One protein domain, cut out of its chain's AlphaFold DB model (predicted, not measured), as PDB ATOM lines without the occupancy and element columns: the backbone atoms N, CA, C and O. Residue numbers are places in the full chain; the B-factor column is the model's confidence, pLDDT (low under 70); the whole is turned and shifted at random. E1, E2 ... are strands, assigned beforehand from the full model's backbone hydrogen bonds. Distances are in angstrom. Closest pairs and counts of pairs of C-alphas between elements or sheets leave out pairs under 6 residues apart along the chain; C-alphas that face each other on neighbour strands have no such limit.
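What this domain is: This is residues 25 to 156 of the 723 residues of an uncharacterized protein of Anaeromyces robustus (UniProt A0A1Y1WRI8). Seven strands, E1 to E7, ring a small, loosely closed barrel: a three-stranded sheet faces the opening of a curled four-stranded one, and the E8-E9 hairpin lies outside the ring. The printed part has 132 residues with nine named strands, E1 to E9, and no named helix; the antiparallel sheets have orders E1-E2-E3, E5-E4-E6-E7 and E8-E9. The class is all strand, though under half of the residues are in named elements; the whole is compact, with a radius of gyration of the C-alphas of 14.9 A and spans of 44 by 38 by 28 A.

Where its parts are: Residues 25 to 54 have no named element. E1 is residues 55 to 61, 17.4 A, beginning at C-alpha 55 (-37.556, -51.088, 38.327); E2 is 64 to 69, E3 74 to 79, E4 84 to 90, 19.4 A, and E5 93 to 96. E6, residues 113 to 121, spans 25.9 A; E7 is 124 to 130, 18.8 A, E8 132 to 135, and E9 141 to 144, ending at C-alpha 144 (-56.893, -46.482, 29.238).

How they stand to each other: E1, E2 and E3 form a meander, each strand the antiparallel neighbour of the one before; N 59 and O 66 are 3.1 A apart, N 67 and O 75 2.9 A. The closest C-alphas of E3 and E5, His 78 and Ile 94, are 6.3 A apart. N 88 and O 95 of E4 and E5 are 2.9 A apart, N 85 and O 116 of E4 and E6 2.8 A, N 119 and O 126 of E6 and E7 2.8 A. The closest C-alphas of E7 and E1, Gly 128 and Ile 60, are 6.3 A apart. E7 runs on into E8 at 81 degrees; N 134 and O 142 of the E8-E9 hairpin are 3.0 A apart.

The domain as a whole: The C-alphas farthest apart, Asp 35 and Thr 138, are 46.0 A apart. The printed part has no cut; the link E5 to E6 is long. Residues 34 to 37, 40 to 42, 47 to 52 and 106 have pLDDT under 70.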
ATOM      1  N   GLY A  25     -53.161 -52.818  33.140       83.75
ATOM      2  CA  GLY A  25     -52.638 -51.493  32.825       83.75
ATOM      3  C   GLY A  25     -51.608 -51.015  33.851       83.75
ATOM      4  O   GLY A  25     -51.522 -51.521  34.969       83.75
ATOM      5  N   ILE A  26     -50.813 -50.020  33.486       91.69
ATOM      6  CA  ILE A  26     -49.855 -49.433  34.414       91.69
ATOM      7  C   ILE A  26     -50.557 -48.543  35.442       91.69
ATOM      8  O   ILE A  26     -51.451 -47.768  35.108       91.69
ATOM      9  N   GLU A  27     -50.102 -48.607  36.690       93.69
ATOM     10  CA  GLU A  27     -50.481 -47.674  37.748       93.69
ATOM     11  C   GLU A  27     -49.292 -46.779  38.108       93.69
ATOM     12  O   GLU A  27     -48.188 -47.248  38.388       93.69
ATOM     13  N   LEU A  28     -49.528 -45.471  38.089       94.94
ATOM     14  CA  LEU A  28     -48.588 -44.402  38.398       94.94
ATOM     15  C   LEU A  28     -49.137 -43.625  39.608       94.94
ATOM     16  O   LEU A  28     -49.751 -42.564  39.445       94.94
ATOM     17  N   PRO A  29     -48.987 -44.167  40.829       94.75
ATOM     18  CA  PRO A  29     -49.560 -43.573  42.030       94.75
ATOM     19  C   PRO A  29     -48.870 -42.252  42.386       94.75
ATOM     20  O   PRO A  29     -47.745 -41.987  41.967       94.75
ATOM     21  N   ASN A  30     -49.507 -41.426  43.214       93.06
ATOM     22  CA  ASN A  30     -48.835 -40.256  43.783       93.06
ATOM     23  C   ASN A  30     -47.745 -40.702  44.770       93.06
ATOM     24  O   ASN A  30     -47.940 -41.661  45.521       93.06
ATOM     25  N   CYS A  31     -46.609 -40.005  44.794       92.69
ATOM     26  CA  CYS A  31     -45.551 -40.310  45.754       92.69
ATOM     27  C   CYS A  31     -46.026 -40.076  47.199       92.69
ATOM     28  O   CYS A  31     -46.788 -39.135  47.443       92.69
ATOM     29  N   PRO A  32     -45.552 -40.880  48.170       87.75
ATOM     30  CA  PRO A  32     -45.808 -40.627  49.585       87.75
ATOM     31  C   PRO A  32     -45.286 -39.244  50.016       87.75
ATOM     32  O   PRO A  32     -44.393 -38.673  49.379       87.75
ATOM     33  N   SER A  33     -45.858 -38.701  51.096       80.56
ATOM     34  CA  SER A  33     -45.486 -37.392  51.649       80.56
ATOM     35  C   SER A  33     -43.998 -37.316  52.030       80.56
ATOM     36  O   SER A  33     -43.334 -38.332  52.228       80.56
ATOM     37  N   ASP A  34     -43.473 -36.088  52.112       67.06
ATOM     38  CA  ASP A  34     -42.041 -35.736  52.154       67.06
ATOM     39  C   ASP A  34     -41.157 -36.455  53.176       67.06
ATOM     40  O   ASP A  34     -39.940 -36.526  52.981       67.06
ATOM     41  N   ASP A  35     -41.747 -37.005  54.232       69.19
ATOM     42  CA  ASP A  35     -41.035 -37.490  55.412       69.19
ATOM     43  C   ASP A  35     -40.067 -38.654  55.133       69.19
ATOM     44  O   ASP A  35     -39.225 -38.958  55.976       69.19
ATOM     45  N   GLN A  36     -40.149 -39.307  53.964       69.38
ATOM     46  CA  GLN A  36     -39.316 -40.474  53.644       69.38
ATOM     47  C   GLN A  36     -38.173 -40.232  52.641       69.38
ATOM     48  O   GLN A  36     -37.162 -40.923  52.744       69.38
ATOM     49  N   TYR A  37     -38.285 -39.292  51.689       69.00
ATOM     50  CA  TYR A  37     -37.372 -39.273  50.524       69.00
ATOM     51  C   TYR A  37     -36.848 -37.901  50.064       69.00
ATOM     52  O   TYR A  37     -36.045 -37.868  49.137       69.00
ATOM     53  N   ASN A  38     -37.241 -36.781  50.688       75.31
ATOM     54  CA  ASN A  38     -36.793 -35.422  50.323       75.31
ATOM     55  C   ASN A  38     -36.715 -35.173  48.793       75.31
ATOM     56  O   ASN A  38     -35.710 -34.699  48.254       75.31
ATOM     57  N   LEU A  39     -37.788 -35.528  48.077       76.88
ATOM     58  CA  LEU A  39     -37.854 -35.487  46.607       76.88
ATOM     59  C   LEU A  39     -37.762 -34.057  46.042       76.88
ATOM     60  O   LEU A  39     -37.511 -33.876  44.852       76.88
ATOM     61  N   MET A  40     -37.921 -33.041  46.897       64.50
ATOM     62  CA  MET A  40     -37.945 -31.625  46.529       64.50
ATOM     63  C   MET A  40     -36.632 -31.111  45.917       64.50
ATOM     64  O   MET A  40     -36.628 -30.013  45.377       64.50
ATOM     65  N   TYR A  41     -35.524 -31.858  45.973       69.50
ATOM     66  CA  TYR A  41     -34.232 -31.429  45.411       69.50
ATOM     67  C   TYR A  41     -33.825 -32.165  44.122       69.50
ATOM     68  O   TYR A  41     -32.759 -31.892  43.574       69.50
ATOM     69  N   MET A  42     -34.657 -33.075  43.604       67.19
ATOM     70  CA  MET A  42     -34.328 -33.925  42.450       67.19
ATOM     71  C   MET A  42     -35.097 -33.518  41.181       67.19
ATOM     72  O   MET A  42     -35.905 -34.293  40.675       67.19
ATOM     73  N   TYR A  43     -34.851 -32.305  40.669       71.38
ATOM     74  CA  TYR A  43     -35.493 -31.797  39.438       71.38
ATOM     75  C   TYR A  43     -34.747 -32.134  38.141       71.38
ATOM     76  O   TYR A  43     -35.292 -31.958  37.053       71.38
ATOM     77  N   ASP A  44     -33.491 -32.577  38.230       78.19
ATOM     78  CA  ASP A  44     -32.668 -32.790  37.043       78.19
ATOM     79  C   ASP A  44     -32.858 -34.197  36.457       78.19
ATOM     80  O   ASP A  44     -32.281 -35.179  36.922       78.19
ATOM     81  N   CYS A  45     -33.663 -34.272  35.400       81.25
ATOM     82  CA  CYS A  45     -33.914 -35.491  34.628       81.25
ATOM     83  C   CYS A  45     -32.963 -35.636  33.419       81.25
ATOM     84  O   CYS A  45     -33.195 -36.485  32.554       81.25
ATOM     85  N   SER A  46     -31.929 -34.785  33.305       75.81
ATOM     86  CA  SER A  46     -31.024 -34.732  32.145       75.81
ATOM     87  C   SER A  46     -29.877 -35.751  32.200       75.81
ATOM     88  O   SER A  46     -29.415 -36.204  31.151       75.81
ATOM     89  N   ASN A  47     -29.471 -36.201  33.391       60.62
ATOM     90  CA  ASN A  47     -28.393 -37.182  33.570       60.62
ATOM     91  C   ASN A  47     -28.903 -38.627  33.409       60.62
ATOM     92  O   ASN A  47     -28.948 -39.416  34.353       60.62
ATOM     93  N   LYS A  48     -29.310 -38.979  32.183       61.97
ATOM     94  CA  LYS A  48     -29.812 -40.313  31.826       61.97
ATOM     95  C   LYS A  48     -28.676 -41.282  31.497       61.97
ATOM     96  O   LYS A  48     -28.368 -41.531  30.336       61.97
ATOM     97  N   SER A  49     -28.126 -41.924  32.518       58.25
ATOM     98  CA  SER A  49     -27.755 -43.332  32.373       58.25
ATOM     99  C   SER A  49     -28.301 -44.085  33.573       58.25
ATOM    100  O   SER A  49     -27.620 -44.269  34.583       58.25
ATOM    101  N   PHE A  50     -29.556 -44.518  33.468       65.62
ATOM    102  CA  PHE A  50     -29.983 -45.657  34.259       65.62
ATOM    103  C   PHE A  50     -29.045 -46.791  33.843       65.62
ATOM    104  O   PHE A  50     -29.092 -47.239  32.699       65.62
ATOM    105  N   GLY A  51     -28.139 -47.215  34.729       63.50
ATOM    106  CA  GLY A  51     -27.549 -48.548  34.589       63.50
ATOM    107  C   GLY A  51     -28.671 -49.590  34.519       63.50
ATOM    108  O   GLY A  51     -29.842 -49.240  34.659       63.50
ATOM    109  N   GLU A  52     -28.350 -50.863  34.315       68.56
ATOM    110  CA  GLU A  52     -29.331 -51.955  34.404       68.56
ATOM    111  C   GLU A  52     -29.948 -52.010  35.821       68.56
ATOM    112  O   GLU A  52     -29.519 -52.763  36.690       68.56
ATOM    113  N   PHE A  53     -30.917 -51.139  36.089       74.38
ATOM    114  CA  PHE A  53     -31.670 -51.049  37.323       74.38
ATOM    115  C   PHE A  53     -32.994 -51.758  37.080       74.38
ATOM    116  O   PHE A  53     -33.774 -51.349  36.217       74.38
ATOM    117  N   ASN A  54     -33.249 -52.810  37.855       85.56
ATOM    118  CA  ASN A  54     -34.574 -53.404  37.912       85.56
ATOM    119  C   ASN A  54     -35.513 -52.398  38.565       85.56
ATOM    120  O   ASN A  54     -35.279 -51.960  39.694       85.56
ATOM    121  N   VAL A  55     -36.542 -52.004  37.826       89.06
ATOM    122  CA  VAL A  55     -37.556 -51.088  38.327       89.06
ATOM    123  C   VAL A  55     -38.557 -51.871  39.157       89.06
ATOM    124  O   VAL A  55     -39.141 -52.841  38.680       89.06
ATOM    125  N   THR A  56     -38.745 -51.442  40.400       89.56
ATOM    126  CA  THR A  56     -39.682 -52.060  41.340       89.56
ATOM    127  C   THR A  56     -40.982 -51.283  41.452       89.56
ATOM    128  O   THR A  56     -42.023 -51.889  41.696       89.56
ATOM    129  N   ASN A  57     -40.939 -49.954  41.297       91.94
ATOM    130  CA  ASN A  57     -42.116 -49.103  41.439       91.94
ATOM    131  C   ASN A  57     -41.961 -47.741  40.735       91.94
ATOM    132  O   ASN A  57     -40.852 -47.317  40.393       91.94
ATOM    133  N   TYR A  58     -43.083 -47.038  40.596       94.44
ATOM    134  CA  TYR A  58     -43.203 -45.696  40.038       94.44
ATOM    135  C   TYR A  58     -44.004 -44.802  40.984       94.44
ATOM    136  O   TYR A  58     -44.882 -45.285  41.697       94.44
ATOM    137  N   CYS A  59     -43.754 -43.493  40.971       95.06
ATOM    138  CA  CYS A  59     -44.711 -42.544  41.539       95.06
ATOM    139  C   CYS A  59     -44.602 -41.149  40.921       95.06
ATOM    140  O   CYS A  59     -43.526 -40.724  40.504       95.06
ATOM    141  N   ILE A  60     -45.717 -40.423  40.875       94.62
ATOM    142  CA  ILE A  60     -45.797 -39.050  40.376       94.62
ATOM    143  C   ILE A  60     -45.747 -38.075  41.549       94.62
ATOM    144  O   ILE A  60     -46.452 -38.234  42.549       94.62
ATOM    145  N   ARG A  61     -44.932 -37.030  41.420       91.69
ATOM    146  CA  ARG A  61     -44.945 -35.896  42.339       91.69
ATOM    147  C   ARG A  61     -44.602 -34.605  41.619       91.69
ATOM    148  O   ARG A  61     -43.578 -34.500  40.948       91.69
ATOM    149  N   GLY A  62     -45.449 -33.599  41.820       90.25
ATOM    150  CA  GLY A  62     -45.350 -32.360  41.063       90.25
ATOM    151  C   GLY A  62     -45.444 -32.661  39.565       90.25
ATOM    152  O   GLY A  62     -46.328 -33.402  39.149       90.25
ATOM    153  N   SER A  63     -44.493 -32.156  38.784       92.12
ATOM    154  CA  SER A  63     -44.328 -32.410  37.346       92.12
ATOM    155  C   SER A  63     -43.457 -33.622  37.005       92.12
ATOM    156  O   SER A  63     -43.122 -33.817  35.839       92.12
ATOM    157  N   ILE A  64     -43.043 -34.426  37.988       93.12
ATOM    158  CA  ILE A  64     -42.038 -35.475  37.790       93.12
ATOM    159  C   ILE A  64     -42.624 -36.859  38.058       93.12
ATOM    160  O   ILE A  64     -43.273 -37.092  39.078       93.12
ATOM    161  N   LEU A  65     -42.336 -37.796  37.156       94.75
ATOM    162  CA  LEU A  65     -42.493 -39.227  37.377       94.75
ATOM    163  C   LEU A  65     -41.159 -39.812  37.854       94.75
ATOM    164  O   LEU A  65     -40.164 -39.803  37.122       94.75
ATOM    165  N   TYR A  66     -41.151 -40.327  39.078       93.19
ATOM    166  CA  TYR A  66     -40.016 -41.000  39.698       93.19
ATOM    167  C   TYR A  66     -40.065 -42.508  39.456       93.19
ATOM    168  O   TYR A  66     -41.134 -43.122  39.440       93.19
ATOM    169  N   VAL A  67     -38.881 -43.095  39.305       92.56
ATOM    170  CA  VAL A  67     -38.648 -44.531  39.122       92.56
ATOM    171  C   VAL A  67     -37.844 -45.040  40.314       92.56
ATOM    172  O   VAL A  67     -36.843 -44.424  40.684       92.56
ATOM    173  N   PHE A  68     -38.257 -46.160  40.906       90.75
ATOM    174  CA  PHE A  68     -37.581 -46.778  42.048       90.75
ATOM    175  C   PHE A  68     -36.900 -48.068  41.615       90.75
ATOM    176  O   PHE A  68     -37.528 -48.941  41.014       90.75
ATOM    177  N   GLY A  69     -35.613 -48.187  41.935       88.31
ATOM    178  CA  GLY A  69     -34.875 -49.437  41.776       88.31
ATOM    179  C   GLY A  69     -35.075 -50.399  42.950       88.31
ATOM    180  O   GLY A  69     -35.734 -50.074  43.939       88.31
ATOM    181  N   ASP A  70     -34.422 -51.561  42.893       87.44
ATOM    182  CA  ASP A  70     -34.372 -52.542  43.997       87.44
ATOM    183  C   ASP A  70     -33.847 -51.951  45.325       87.44
ATOM    184  O   ASP A  70     -34.164 -52.444  46.405       87.44
ATOM    185  N   ASN A  71     -33.047 -50.881  45.265       87.44
ATOM    186  CA  ASN A  71     -32.502 -50.187  46.437       87.44
ATOM    187  C   ASN A  71     -33.473 -49.171  47.072       87.44
ATOM    188  O   ASN A  71     -33.116 -48.542  48.068       87.44
ATOM    189  N   GLY A  72     -34.661 -48.974  46.489       85.94
ATOM    190  CA  GLY A  72     -35.661 -48.014  46.956       85.94
ATOM    191  C   GLY A  72     -35.264 -46.542  46.796       85.94
ATOM    192  O   GLY A  72     -35.955 -45.681  47.335       85.94
ATOM    193  N   ILE A  73     -34.171 -46.234  46.087       85.56
ATOM    194  CA  ILE A  73     -33.756 -44.851  45.826       85.56
ATOM    195  C   ILE A  73     -34.531 -44.337  44.602       85.56
ATOM    196  O   ILE A  73     -34.404 -44.927  43.524       85.56
ATOM    197  N   PRO A  74     -35.319 -43.256  44.740       88.62
ATOM    198  CA  PRO A  74     -36.025 -42.651  43.620       88.62
ATOM    199  C   PRO A  74     -35.044 -41.974  42.665       88.62
ATOM    200  O   PRO A  74     -34.109 -41.295  43.085       88.62
ATOM    201  N   VAL A  75     -35.301 -42.094  41.368       89.12
ATOM    202  CA  VAL A  75     -34.598 -41.356  40.312       89.12
ATOM    203  C   VAL A  75     -35.639 -40.656  39.443       89.12
ATOM    204  O   VAL A  75     -36.708 -41.220  39.205       89.12
ATOM    205  N   CYS A  76     -35.363 -39.437  38.963       91.19
ATOM    206  CA  CYS A  76     -36.267 -38.803  38.001       91.19
ATOM    207  C   CYS A  76     -36.306 -39.627  36.705       91.19
ATOM    208  O   CYS A  76     -35.313 -39.690  35.981       91.19
ATOM    209  N   GLY A  77     -37.459 -40.218  36.396       89.75
ATOM    210  CA  GLY A  77     -37.707 -40.919  35.140       89.75
ATOM    211  C   GLY A  77     -38.105 -39.977  34.012       89.75
ATOM    212  O   GLY A  77     -37.567 -40.048  32.902       89.75
ATOM    213  N   HIS A  78     -39.047 -39.078  34.299       93.19
ATOM    214  CA  HIS A  78     -39.654 -38.218  33.291       93.19
ATOM    215  C   HIS A  78     -40.184 -36.908  33.890       93.19
ATOM    216  O   HIS A  78     -40.656 -36.888  35.022       93.19
ATOM    217  N   TYR A  79     -40.117 -35.827  33.108       92.69
ATOM    218  CA  TYR A  79     -40.622 -34.501  33.467       92.69
ATOM    219  C   TYR A  79     -41.735 -34.090  32.502       92.69
ATOM    220  O   TYR A  79     -41.477 -33.879  31.314       92.69
ATOM    221  N   PHE A  80     -42.947 -33.942  33.026       92.69
ATOM    222  CA  PHE A  80     -44.128 -33.551  32.270       92.69
ATOM    223  C   PHE A  80     -44.110 -32.048  31.985       92.69
ATOM    224  O   PHE A  80     -44.057 -31.229  32.903       92.69
ATOM    225  N   LYS A  81     -44.168 -31.685  30.699       88.31
ATOM    226  CA  LYS A  81     -44.188 -30.279  30.247       88.31
ATOM    227  C   LYS A  81     -45.578 -29.783  29.874       88.31
ATOM    228  O   LYS A  81     -45.812 -28.578  29.882       88.31
ATOM    229  N   ASN A  82     -46.469 -30.697  29.509       89.38
ATOM    230  CA  ASN A  82     -47.791 -30.364  29.005       89.38
ATOM    231  C   ASN A  82     -48.852 -30.620  30.071       89.38
ATOM    232  O   ASN A  82     -48.652 -31.416  30.990       89.38
ATOM    233  N   TYR A  83     -49.998 -29.961  29.911       88.38
ATOM    234  CA  TYR A  83     -51.167 -30.147  30.771       88.38
ATOM    235  C   TYR A  83     -51.695 -31.591  30.740       88.38
ATOM    236  O   TYR A  83     -52.197 -32.102  31.730       88.38
ATOM    237  N   TYR A  84     -51.562 -32.276  29.611       90.19
ATOM    238  CA  TYR A  84     -51.930 -33.677  29.458       90.19
ATOM    239  C   TYR A  84     -50.790 -34.389  28.735       90.19
ATOM    240  O   TYR A  84     -50.164 -33.838  27.827       90.19
ATOM    241  N   ASN A  85     -50.496 -35.609  29.161       93.94
ATOM    242  CA  ASN A  85     -49.414 -36.417  28.620       93.94
ATOM    243  C   ASN A  85     -49.922 -37.854  28.526       93.94
ATOM    244  O   ASN A  85     -50.532 -38.368  29.463       93.94
ATOM    245  N   ILE A  86     -49.675 -38.506  27.395       94.44
ATOM    246  CA  ILE A  86     -49.805 -39.958  27.296       94.44
ATOM    247  C   ILE A  86     -48.396 -40.495  27.348       94.44
ATOM    248  O   ILE A  86     -47.551 -40.059  26.570       94.44
ATOM    249  N   VAL A  87     -48.141 -41.418  28.264       95.25
ATOM    250  CA  VAL A  87     -46.812 -41.987  28.448       95.25
ATOM    251  C   VAL A  87     -46.830 -43.485  28.263       95.25
ATOM    252  O   VAL A  87     -47.747 -44.160  28.721       95.25
ATOM    253  N   GLU A  88     -45.789 -43.995  27.613       94.81
ATOM    254  CA  GLU A  88     -45.419 -45.399  27.689       94.81
ATOM    255  C   GLU A  88     -44.320 -45.560  28.737       94.81
ATOM    256  O   GLU A  88     -43.327 -44.827  28.722       94.81
ATOM    257  N   VAL A  89     -44.479 -46.548  29.612       92.31
ATOM    258  CA  VAL A  89     -43.515 -46.862  30.665       92.31
ATOM    259  C   VAL A  89     -43.054 -48.312  30.531       92.31
ATOM    260  O   VAL A  89     -43.792 -49.253  30.809       92.31
ATOM    261  N   LYS A  90     -41.804 -48.507  30.108       90.19
ATOM    262  CA  LYS A  90     -41.164 -49.822  29.967       90.19
ATOM    263  C   LYS A  90     -39.934 -49.884  30.863       90.19
ATOM    264  O   LYS A  90     -38.858 -49.428  30.476       90.19
ATOM    265  N   ASN A  91     -40.063 -50.479  32.049       87.69
ATOM    266  CA  ASN A  91     -39.003 -50.472  33.063       87.69
ATOM    267  C   ASN A  91     -38.560 -49.024  33.358       87.69
ATOM    268  O   ASN A  91     -39.375 -48.218  33.799       87.69
ATOM    269  N   SER A  92     -37.296 -48.673  33.117       83.88
ATOM    270  CA  SER A  92     -36.764 -47.317  33.312       83.88
ATOM    271  C   SER A  92     -36.952 -46.392  32.101       83.88
ATOM    272  O   SER A  92     -36.659 -45.201  32.199       83.88
ATOM    273  N   ASP A  93     -37.436 -46.906  30.965       88.44
ATOM    274  CA  ASP A  93     -37.666 -46.124  29.752       88.44
ATOM    275  C   ASP A  93     -39.092 -45.560  29.746       88.44
ATOM    276  O   ASP A  93     -40.066 -46.291  29.560       88.44
ATOM    277  N   ILE A  94     -39.204 -44.251  29.977       91.19
ATOM    278  CA  ILE A  94     -40.469 -43.511  29.958       91.19
ATOM    279  C   ILE A  94     -40.452 -42.527  28.791       91.19
ATOM    280  O   ILE A  94     -39.565 -41.665  28.707       91.19
ATOM    281  N   LYS A  95     -41.459 -42.619  27.918       91.50
ATOM    282  CA  LYS A  95     -41.577 -41.795  26.707       91.50
ATOM    283  C   LYS A  95     -42.971 -41.207  26.553       91.50
ATOM    284  O   LYS A  95     -43.959 -41.891  26.804       91.50
ATOM    285  N   ASP A  96     -43.025 -39.979  26.045       91.31
ATOM    286  CA  ASP A  96     -44.270 -39.376  25.579       91.31
ATOM    287  C   ASP A  96     -44.755 -40.073  24.306       91.31
ATOM    288  O   ASP A  96     -43.992 -40.312  23.364       91.31
ATOM    289  N   VAL A  97     -46.048 -40.365  24.265       90.69
ATOM    290  CA  VAL A  97     -46.738 -40.966  23.130       90.69
ATOM    291  C   VAL A  97     -47.466 -39.874  22.366       90.69
ATOM    292  O   VAL A  97     -48.356 -39.202  22.881       90.69
ATOM    293  N   THR A  98     -47.101 -39.707  21.097       87.62
ATOM    294  CA  THR A  98     -47.774 -38.763  20.197       87.62
ATOM    295  C   THR A  98     -48.849 -39.499  19.398       87.62
ATOM    296  O   THR A  98     -48.525 -40.275  18.500       87.62
ATOM    297  N   LEU A  99     -50.128 -39.273  19.711       83.62
ATOM    298  CA  LEU A  99     -51.245 -39.998  19.084       83.62
ATOM    299  C   LEU A  99     -51.391 -39.741  17.580       83.62
ATOM    300  O   LEU A  99     -51.771 -40.640  16.833       83.62
ATOM    301  N   SER A 100     -51.051 -38.534  17.120       80.50
ATOM    302  CA  SER A 100     -51.222 -38.134  15.718       80.50
ATOM    303  C   SER A 100     -50.284 -38.857  14.747       80.50
ATOM    304  O   SER A 100     -50.560 -38.912  13.550       80.50
ATOM    305  N   THR A 101     -49.178 -39.425  15.238       78.00
ATOM    306  CA  THR A 101     -48.134 -40.043  14.403       78.00
ATOM    307  C   THR A 101     -47.937 -41.536  14.657       78.00
ATOM    308  O   THR A 101     -47.315 -42.212  13.828       78.00
ATOM    309  N   ASN A 102     -48.535 -42.102  15.709       80.56
ATOM    310  CA  ASN A 102     -48.313 -43.494  16.108       80.56
ATOM    311  C   ASN A 102     -49.603 -44.337  16.147       80.56
ATOM    312  O   ASN A 102     -50.699 -43.820  16.359       80.56
ATOM    313  N   ASP A 103     -49.460 -45.640  15.893       81.94
ATOM    314  CA  ASP A 103     -50.494 -46.672  16.052       81.94
ATOM    315  C   ASP A 103     -50.252 -47.360  17.395       81.94
ATOM    316  O   ASP A 103     -49.202 -47.964  17.611       81.94
ATOM    317  N   LEU A 104     -51.220 -47.272  18.307       79.69
ATOM    318  CA  LEU A 104     -51.027 -47.729  19.683       79.69
ATOM    319  C   LEU A 104     -50.851 -49.246  19.813       79.69
ATOM    320  O   LEU A 104     -50.278 -49.696  20.799       79.69
ATOM    321  N   THR A 105     -51.320 -50.030  18.842       74.62
ATOM    322  CA  THR A 105     -51.223 -51.501  18.879       74.62
ATOM    323  C   THR A 105     -49.982 -52.052  18.203       74.62
ATOM    324  O   THR A 105     -49.569 -53.170  18.506       74.62
ATOM    325  N   ILE A 106     -49.402 -51.290  17.278       68.31
ATOM    326  CA  ILE A 106     -48.194 -51.687  16.553       68.31
ATOM    327  C   ILE A 106     -46.956 -51.133  17.254       68.31
ATOM    328  O   ILE A 106     -45.962 -51.843  17.409       68.31
ATOM    329  N   ASP A 107     -47.024 -49.874  17.681       70.19
ATOM    330  CA  ASP A 107     -45.851 -49.124  18.117       70.19
ATOM    331  C   ASP A 107     -45.601 -49.263  19.634       70.19
ATOM    332  O   ASP A 107     -44.478 -49.039  20.098       70.19
ATOM    333  N   TYR A 108     -46.607 -49.690  20.413       79.06
ATOM    334  CA  TYR A 108     -46.563 -49.688  21.879       79.06
ATOM    335  C   TYR A 108     -47.204 -50.921  22.531       79.06
ATOM    336  O   TYR A 108     -48.011 -51.632  21.937       79.06
ATOM    337  N   SER A 109     -46.838 -51.172  23.793       86.81
ATOM    338  CA  SER A 109     -47.520 -52.165  24.631       86.81
ATOM    339  C   SER A 109     -48.652 -51.470  25.378       86.81
ATOM    340  O   SER A 109     -48.366 -50.684  26.277       86.81
ATOM    341  N   LEU A 110     -49.913 -51.752  25.030       88.56
ATOM    342  CA  LEU A 110     -51.079 -51.072  25.621       88.56
ATOM    343  C   LEU A 110     -51.069 -51.095  27.154       88.56
ATOM    344  O   LEU A 110     -51.399 -50.086  27.770       88.56
ATOM    345  N   ASP A 111     -50.621 -52.188  27.765       90.31
ATOM    346  CA  ASP A 111     -50.554 -52.339  29.226       90.31
ATOM    347  C   ASP A 111     -49.590 -51.350  29.897       90.31
ATOM    348  O   ASP A 111     -49.741 -51.022  31.066       90.31
ATOM    349  N   ASN A 112     -48.641 -50.799  29.143       93.31
ATOM    350  CA  ASN A 112     -47.658 -49.831  29.626       93.31
ATOM    351  C   ASN A 112     -48.068 -48.376  29.368       93.31
ATOM    352  O   ASN A 112     -47.275 -47.468  29.620       93.31
ATOM    353  N   ILE A 113     -49.268 -48.147  28.826       95.19
ATOM    354  CA  ILE A 113     -49.774 -46.812  28.509       95.19
ATOM    355  C   ILE A 113     -50.538 -46.230  29.698       95.19
ATOM    356  O   ILE A 113     -51.475 -46.844  30.210       95.19
ATOM    357  N   GLY A 114     -50.182 -45.009  30.092       95.94
ATOM    358  CA  GLY A 114     -50.911 -44.214  31.078       95.94
ATOM    359  C   GLY A 114     -51.276 -42.831  30.541       95.94
ATOM    360  O   GLY A 114     -50.552 -42.264  29.722       95.94
ATOM    361  N   ILE A 115     -52.389 -42.272  31.024       96.25
ATOM    362  CA  ILE A 115     -52.750 -40.863  30.813       96.25
ATOM    363  C   ILE A 115     -52.402 -40.098  32.089       96.25
ATOM    364  O   ILE A 115     -52.881 -40.448  33.168       96.25
ATOM    365  N   VAL A 116     -51.592 -39.052  31.974       96.06
ATOM    366  CA  VAL A 116     -51.195 -38.178  33.080       96.06
ATOM    367  C   VAL A 116     -51.697 -36.768  32.804       96.06
ATOM    368  O   VAL A 116     -51.337 -36.164  31.793       96.06
ATOM    369  N   ILE A 117     -52.515 -36.241  33.712       94.44
ATOM    370  CA  ILE A 117     -52.962 -34.844  33.694       94.44
ATOM    371  C   ILE A 117     -52.110 -34.073  34.682       94.44
ATOM    372  O   ILE A 117     -51.793 -34.582  35.756       94.44
ATOM    373  N   CYS A 118     -51.785 -32.842  34.332       92.69
ATOM    374  CA  CYS A 118     -51.035 -31.926  35.150       92.69
ATOM    375  C   CYS A 118     -51.748 -30.587  35.265       92.69
ATOM    376  O   CYS A 118     -51.974 -29.910  34.267       92.69
ATOM    377  N   ASN A 119     -52.044 -30.182  36.493       88.50
ATOM    378  CA  ASN A 119     -52.657 -28.904  36.815       88.50
ATOM    379  C   ASN A 119     -51.595 -27.911  37.291       88.50
ATOM    380  O   ASN A 119     -50.623 -28.290  37.939       88.50
ATOM    381  N   PHE A 120     -51.780 -26.628  36.986       84.31
ATOM    382  CA  PHE A 120     -50.906 -25.564  37.477       84.31
ATOM    383  C   PHE A 120     -51.631 -24.772  38.562       84.31
ATOM    384  O   PHE A 120     -52.614 -24.095  38.280       84.31
ATOM    385  N   TYR A 121     -51.152 -24.869  39.801       78.06
ATOM    386  CA  TYR A 121     -51.775 -24.241  40.962       78.06
ATOM    387  C   TYR A 121     -50.757 -23.480  41.809       78.06
ATOM    388  O   TYR A 121     -49.762 -24.055  42.239       78.06
ATOM    389  N   TYR A 122     -50.984 -22.181  42.041       79.06
ATOM    390  CA  TYR A 122     -50.063 -21.284  42.764       79.06
ATOM    391  C   TYR A 122     -48.587 -21.435  42.356       79.06
ATOM    392  O   TYR A 122     -47.690 -21.474  43.195       79.06
ATOM    393  N   ASN A 123     -48.330 -21.515  41.050       81.56
ATOM    394  CA  ASN A 123     -47.002 -21.750  40.470       81.56
ATOM    395  C   ASN A 123     -46.399 -23.146  40.717       81.56
ATOM    396  O   ASN A 123     -45.220 -23.365  40.444       81.56
ATOM    397  N   VAL A 124     -47.195 -24.106  41.189       81.81
ATOM    398  CA  VAL A 124     -46.814 -25.510  41.365       81.81
ATOM    399  C   VAL A 124     -47.556 -26.356  40.335       81.81
ATOM    400  O   VAL A 124     -48.781 -26.351  40.266       81.81
ATOM    401  N   PHE A 125     -46.808 -27.094  39.520       85.00
ATOM    402  CA  PHE A 125     -47.371 -28.054  38.574       85.00
ATOM    403  C   PHE A 125     -47.589 -29.378  39.312       85.00
ATOM    404  O   PHE A 125     -46.621 -29.962  39.797       85.00
ATOM    405  N   THR A 126     -48.831 -29.832  39.446       89.81
ATOM    406  CA  THR A 126     -49.196 -31.092  40.099       89.81
ATOM    407  C   THR A 126     -49.778 -32.050  39.074       89.81
ATOM    408  O   THR A 126     -50.800 -31.773  38.455       89.81
ATOM    409  N   CYS A 127     -49.117 -33.186  38.881       94.19
ATOM    410  CA  CYS A 127     -49.551 -34.223  37.960       94.19
ATOM    411  C   CYS A 127     -50.141 -35.423  38.695       94.19
ATOM    412  O   CYS A 127     -49.752 -35.735  39.821       94.19
ATOM    413  N   GLY A 128     -51.036 -36.135  38.021       94.00
ATOM    414  CA  GLY A 128     -51.590 -37.399  38.477       94.00
ATOM    415  C   GLY A 128     -52.109 -38.228  37.309       94.00
ATOM    416  O   GLY A 128     -52.528 -37.699  36.278       94.00
ATOM    417  N   GLN A 129     -52.079 -39.551  37.466       95.69
ATOM    418  CA  GLN A 129     -52.664 -40.443  36.474       95.69
ATOM    419  C   GLN A 129     -54.192 -40.349  36.490       95.69
ATOM    420  O   GLN A 129     -54.823 -40.275  37.555       95.69
ATOM    421  N   THR A 130     -54.773 -40.416  35.299       95.88
ATOM    422  CA  THR A 130     -56.207 -40.487  35.058       95.88
ATOM    423  C   THR A 130     -56.576 -41.683  34.186       95.88
ATOM    424  O   THR A 130     -55.728 -42.423  33.688       95.88
ATOM    425  N   THR A 131     -57.877 -41.835  34.002       96.31
ATOM    426  CA  THR A 131     -58.509 -42.788  33.110       96.31
ATOM    427  C   THR A 131     -59.141 -42.036  31.931       96.31
ATOM    428  O   THR A 131     -59.609 -40.902  32.082       96.31
ATOM    429  N   GLY A 132     -59.178 -42.648  30.749       95.75
ATOM    430  CA  GLY A 132     -59.729 -42.006  29.559       95.75
ATOM    431  C   GLY A 132     -59.881 -42.922  28.352       95.75
ATOM    432  O   GLY A 132     -59.635 -44.125  28.415       95.75
ATOM    433  N   ILE A 133     -60.289 -42.320  27.239       95.50
ATOM    434  CA  ILE A 133     -60.356 -42.925  25.915       95.50
ATOM    435  C   ILE A 133     -59.421 -42.148  24.998       95.50
ATOM    436  O   ILE A 133     -59.552 -40.932  24.867       95.50
ATOM    437  N   VAL A 134     -58.502 -42.858  24.351       93.94
ATOM    438  CA  VAL A 134     -57.540 -42.288  23.398       93.94
ATOM    439  C   VAL A 134     -57.839 -42.788  21.992       93.94
ATOM    440  O   VAL A 134     -58.196 -43.955  21.808       93.94
ATOM    441  N   ARG A 135     -57.676 -41.919  20.997       92.19
ATOM    442  CA  ARG A 135     -57.772 -42.250  19.576       92.19
ATOM    443  C   ARG A 135     -56.388 -42.199  18.938       92.19
ATOM    444  O   ARG A 135     -55.671 -41.219  19.087       92.19
ATOM    445  N   ASP A 136     -56.013 -43.255  18.227       91.50
ATOM    446  CA  ASP A 136     -54.732 -43.313  17.512       91.50
ATOM    447  C   ASP A 136     -54.832 -42.798  16.062       91.50
ATOM    448  O   ASP A 136     -55.921 -42.507  15.550       91.50
ATOM    449  N   LYS A 137     -53.693 -42.744  15.354       88.56
ATOM    450  CA  LYS A 137     -53.631 -42.306  13.944       88.56
ATOM    451  C   LYS A 137     -54.482 -43.142  12.982       88.56
ATOM    452  O   LYS A 137     -54.825 -42.677  11.898       88.56
ATOM    453  N   THR A 138     -54.789 -44.390  13.344       88.69
ATOM    454  CA  THR A 138     -55.588 -45.319  12.529       88.69
ATOM    455  C   THR A 138     -57.081 -45.229  12.834       88.69
ATOM    456  O   THR A 138     -57.876 -45.994  12.287       88.69
ATOM    457  N   LEU A 139     -57.475 -44.252  13.658       88.19
ATOM    458  CA  LEU A 139     -58.842 -44.018  14.107       88.19
ATOM    459  C   LEU A 139     -59.394 -45.169  14.961       88.19
ATOM    460  O   LEU A 139     -60.610 -45.358  15.032       88.19
ATOM    461  N   ASN A 140     -58.514 -45.933  15.612       91.69
ATOM    462  CA  ASN A 140     -58.905 -46.874  16.651       91.69
ATOM    463  C   ASN A 140     -58.984 -46.156  17.999       91.69
ATOM    464  O   ASN A 140     -58.246 -45.206  18.246       91.69
ATOM    465  N   TYR A 141     -59.871 -46.638  18.867       92.56
ATOM    466  CA  TYR A 141     -60.131 -46.068  20.186       92.56
ATOM    467  C   TYR A 141     -59.751 -47.082  21.261       92.56
ATOM    468  O   TYR A 141     -60.032 -48.270  21.095       92.56
ATOM    469  N   TYR A 142     -59.146 -46.626  22.356       94.69
ATOM    470  CA  TYR A 142     -58.681 -47.487  23.446       94.69
ATOM    471  C   TYR A 142     -59.105 -46.927  24.795       94.69
ATOM    472  O   TYR A 142     -58.943 -45.733  25.042       94.69
ATOM    473  N   ASN A 143     -59.620 -47.801  25.652       95.75
ATOM    474  CA  ASN A 143     -59.882 -47.517  27.054       95.75
ATOM    475  C   ASN A 143     -58.556 -47.633  27.817       95.75
ATOM    476  O   ASN A 143     -57.959 -48.711  27.845       95.75
ATOM    477  N   ILE A 144     -58.105 -46.532  28.416       96.12
ATOM    478  CA  ILE A 144     -56.893 -46.482  29.238       96.12
ATOM    479  C   ILE A 144     -57.308 -46.289  30.689       96.12
ATOM    480  O   ILE A 144     -57.856 -45.243  31.028       96.12
ATOM    481  N   TYR A 145     -57.051 -47.280  31.538       95.25
ATOM    482  CA  TYR A 145     -57.449 -47.281  32.943       95.25
ATOM    483  C   TYR A 145     -56.301 -46.812  33.844       95.25
ATOM    484  O   TYR A 145     -55.139 -47.131  33.618       95.25
ATOM    485  N   LYS A 146     -56.635 -46.093  34.921       93.00
ATOM    486  CA  LYS A 146     -55.682 -45.665  35.962       93.00
ATOM    487  C   LYS A 146     -55.146 -46.809  36.839       93.00
ATOM    488  O   LYS A 146     -54.133 -46.649  37.504       93.00
ATOM    489  N   ASN A 147     -55.866 -47.927  36.925       86.75
ATOM    490  CA  ASN A 147     -55.621 -48.980  37.912       86.75
ATOM    491  C   ASN A 147     -54.948 -50.209  37.284       86.75
ATOM    492  O   ASN A 147     -55.438 -50.740  36.286       86.75
ATOM    493  N   SER A 148     -53.935 -50.731  37.977       85.88
ATOM    494  CA  SER A 148     -53.200 -51.956  37.657       85.88
ATOM    495  C   SER A 148     -53.961 -53.271  37.817       85.88
ATOM    496  O   SER A 148     -53.363 -54.340  37.757       85.88
ATOM    497  N   THR A 149     -55.280 -53.256  38.007       87.62
ATOM    498  CA  THR A 149     -56.102 -54.479  37.955       87.62
ATOM    499  C   THR A 149     -56.924 -54.607  36.677       87.62
ATOM    500  O   THR A 149     -57.580 -55.632  36.494       87.62
ATOM    501  N   THR A 150     -56.957 -53.578  35.825       89.75
ATOM    502  CA  THR A 150     -57.767 -53.569  34.595       89.75
ATOM    503  C   THR A 150     -56.859 -53.379  33.391       89.75
ATOM    504  O   THR A 150     -56.019 -52.489  33.383       89.75
ATOM    505  N   VAL A 151     -57.003 -54.246  32.394       90.62
ATOM    506  CA  VAL A 151     -56.210 -54.219  31.160       90.62
ATOM    507  C   VAL A 151     -56.658 -53.042  30.301       90.62
ATOM    508  O   VAL A 151     -57.859 -52.824  30.134       90.62
ATOM    509  N   ASN A 152     -55.704 -52.316  29.722       93.50
ATOM    510  CA  ASN A 152     -56.015 -51.349  28.676       93.50
ATOM    511  C   ASN A 152     -56.479 -52.099  27.425       93.50
ATOM    512  O   ASN A 152     -55.799 -52.997  26.933       93.50
ATOM    513  N   GLU A 153     -57.635 -51.737  26.879       93.44
ATOM    514  CA  GLU A 153     -58.237 -52.503  25.788       93.44
ATOM    515  C   GLU A 153     -58.756 -51.617  24.663       93.44
ATOM    516  O   GLU A 153     -59.080 -50.442  24.842       93.44
ATOM    517  N   LYS A 154     -58.861 -52.200  23.468       93.62
ATOM    518  CA  LYS A 154     -59.504 -51.538  22.336       93.62
ATOM    519  C   LYS A 154     -60.990 -51.352  22.641       93.62
ATOM    520  O   LYS A 154     -61.716 -52.328  22.829       93.62
ATOM    521  N   ALA A 155     -61.445 -50.106  22.635       91.50
ATOM    522  CA  ALA A 155     -62.825 -49.760  22.919       91.50
ATOM    523  C   ALA A 155     -63.751 -50.369  21.852       91.50
ATOM    524  O   ALA A 155     -63.564 -50.196  20.641       91.50
ATOM    525  N   LYS A 156     -64.775 -51.096  22.302       89.75
ATOM    526  CA  LYS A 156     -65.799 -51.654  21.413       89.75
ATOM    527  C   LYS A 156     -66.705 -50.523  20.935       89.75
ATOM    528  O   LYS A 156     -67.357 -49.870  21.744       89.75
TER     529      LYS A 156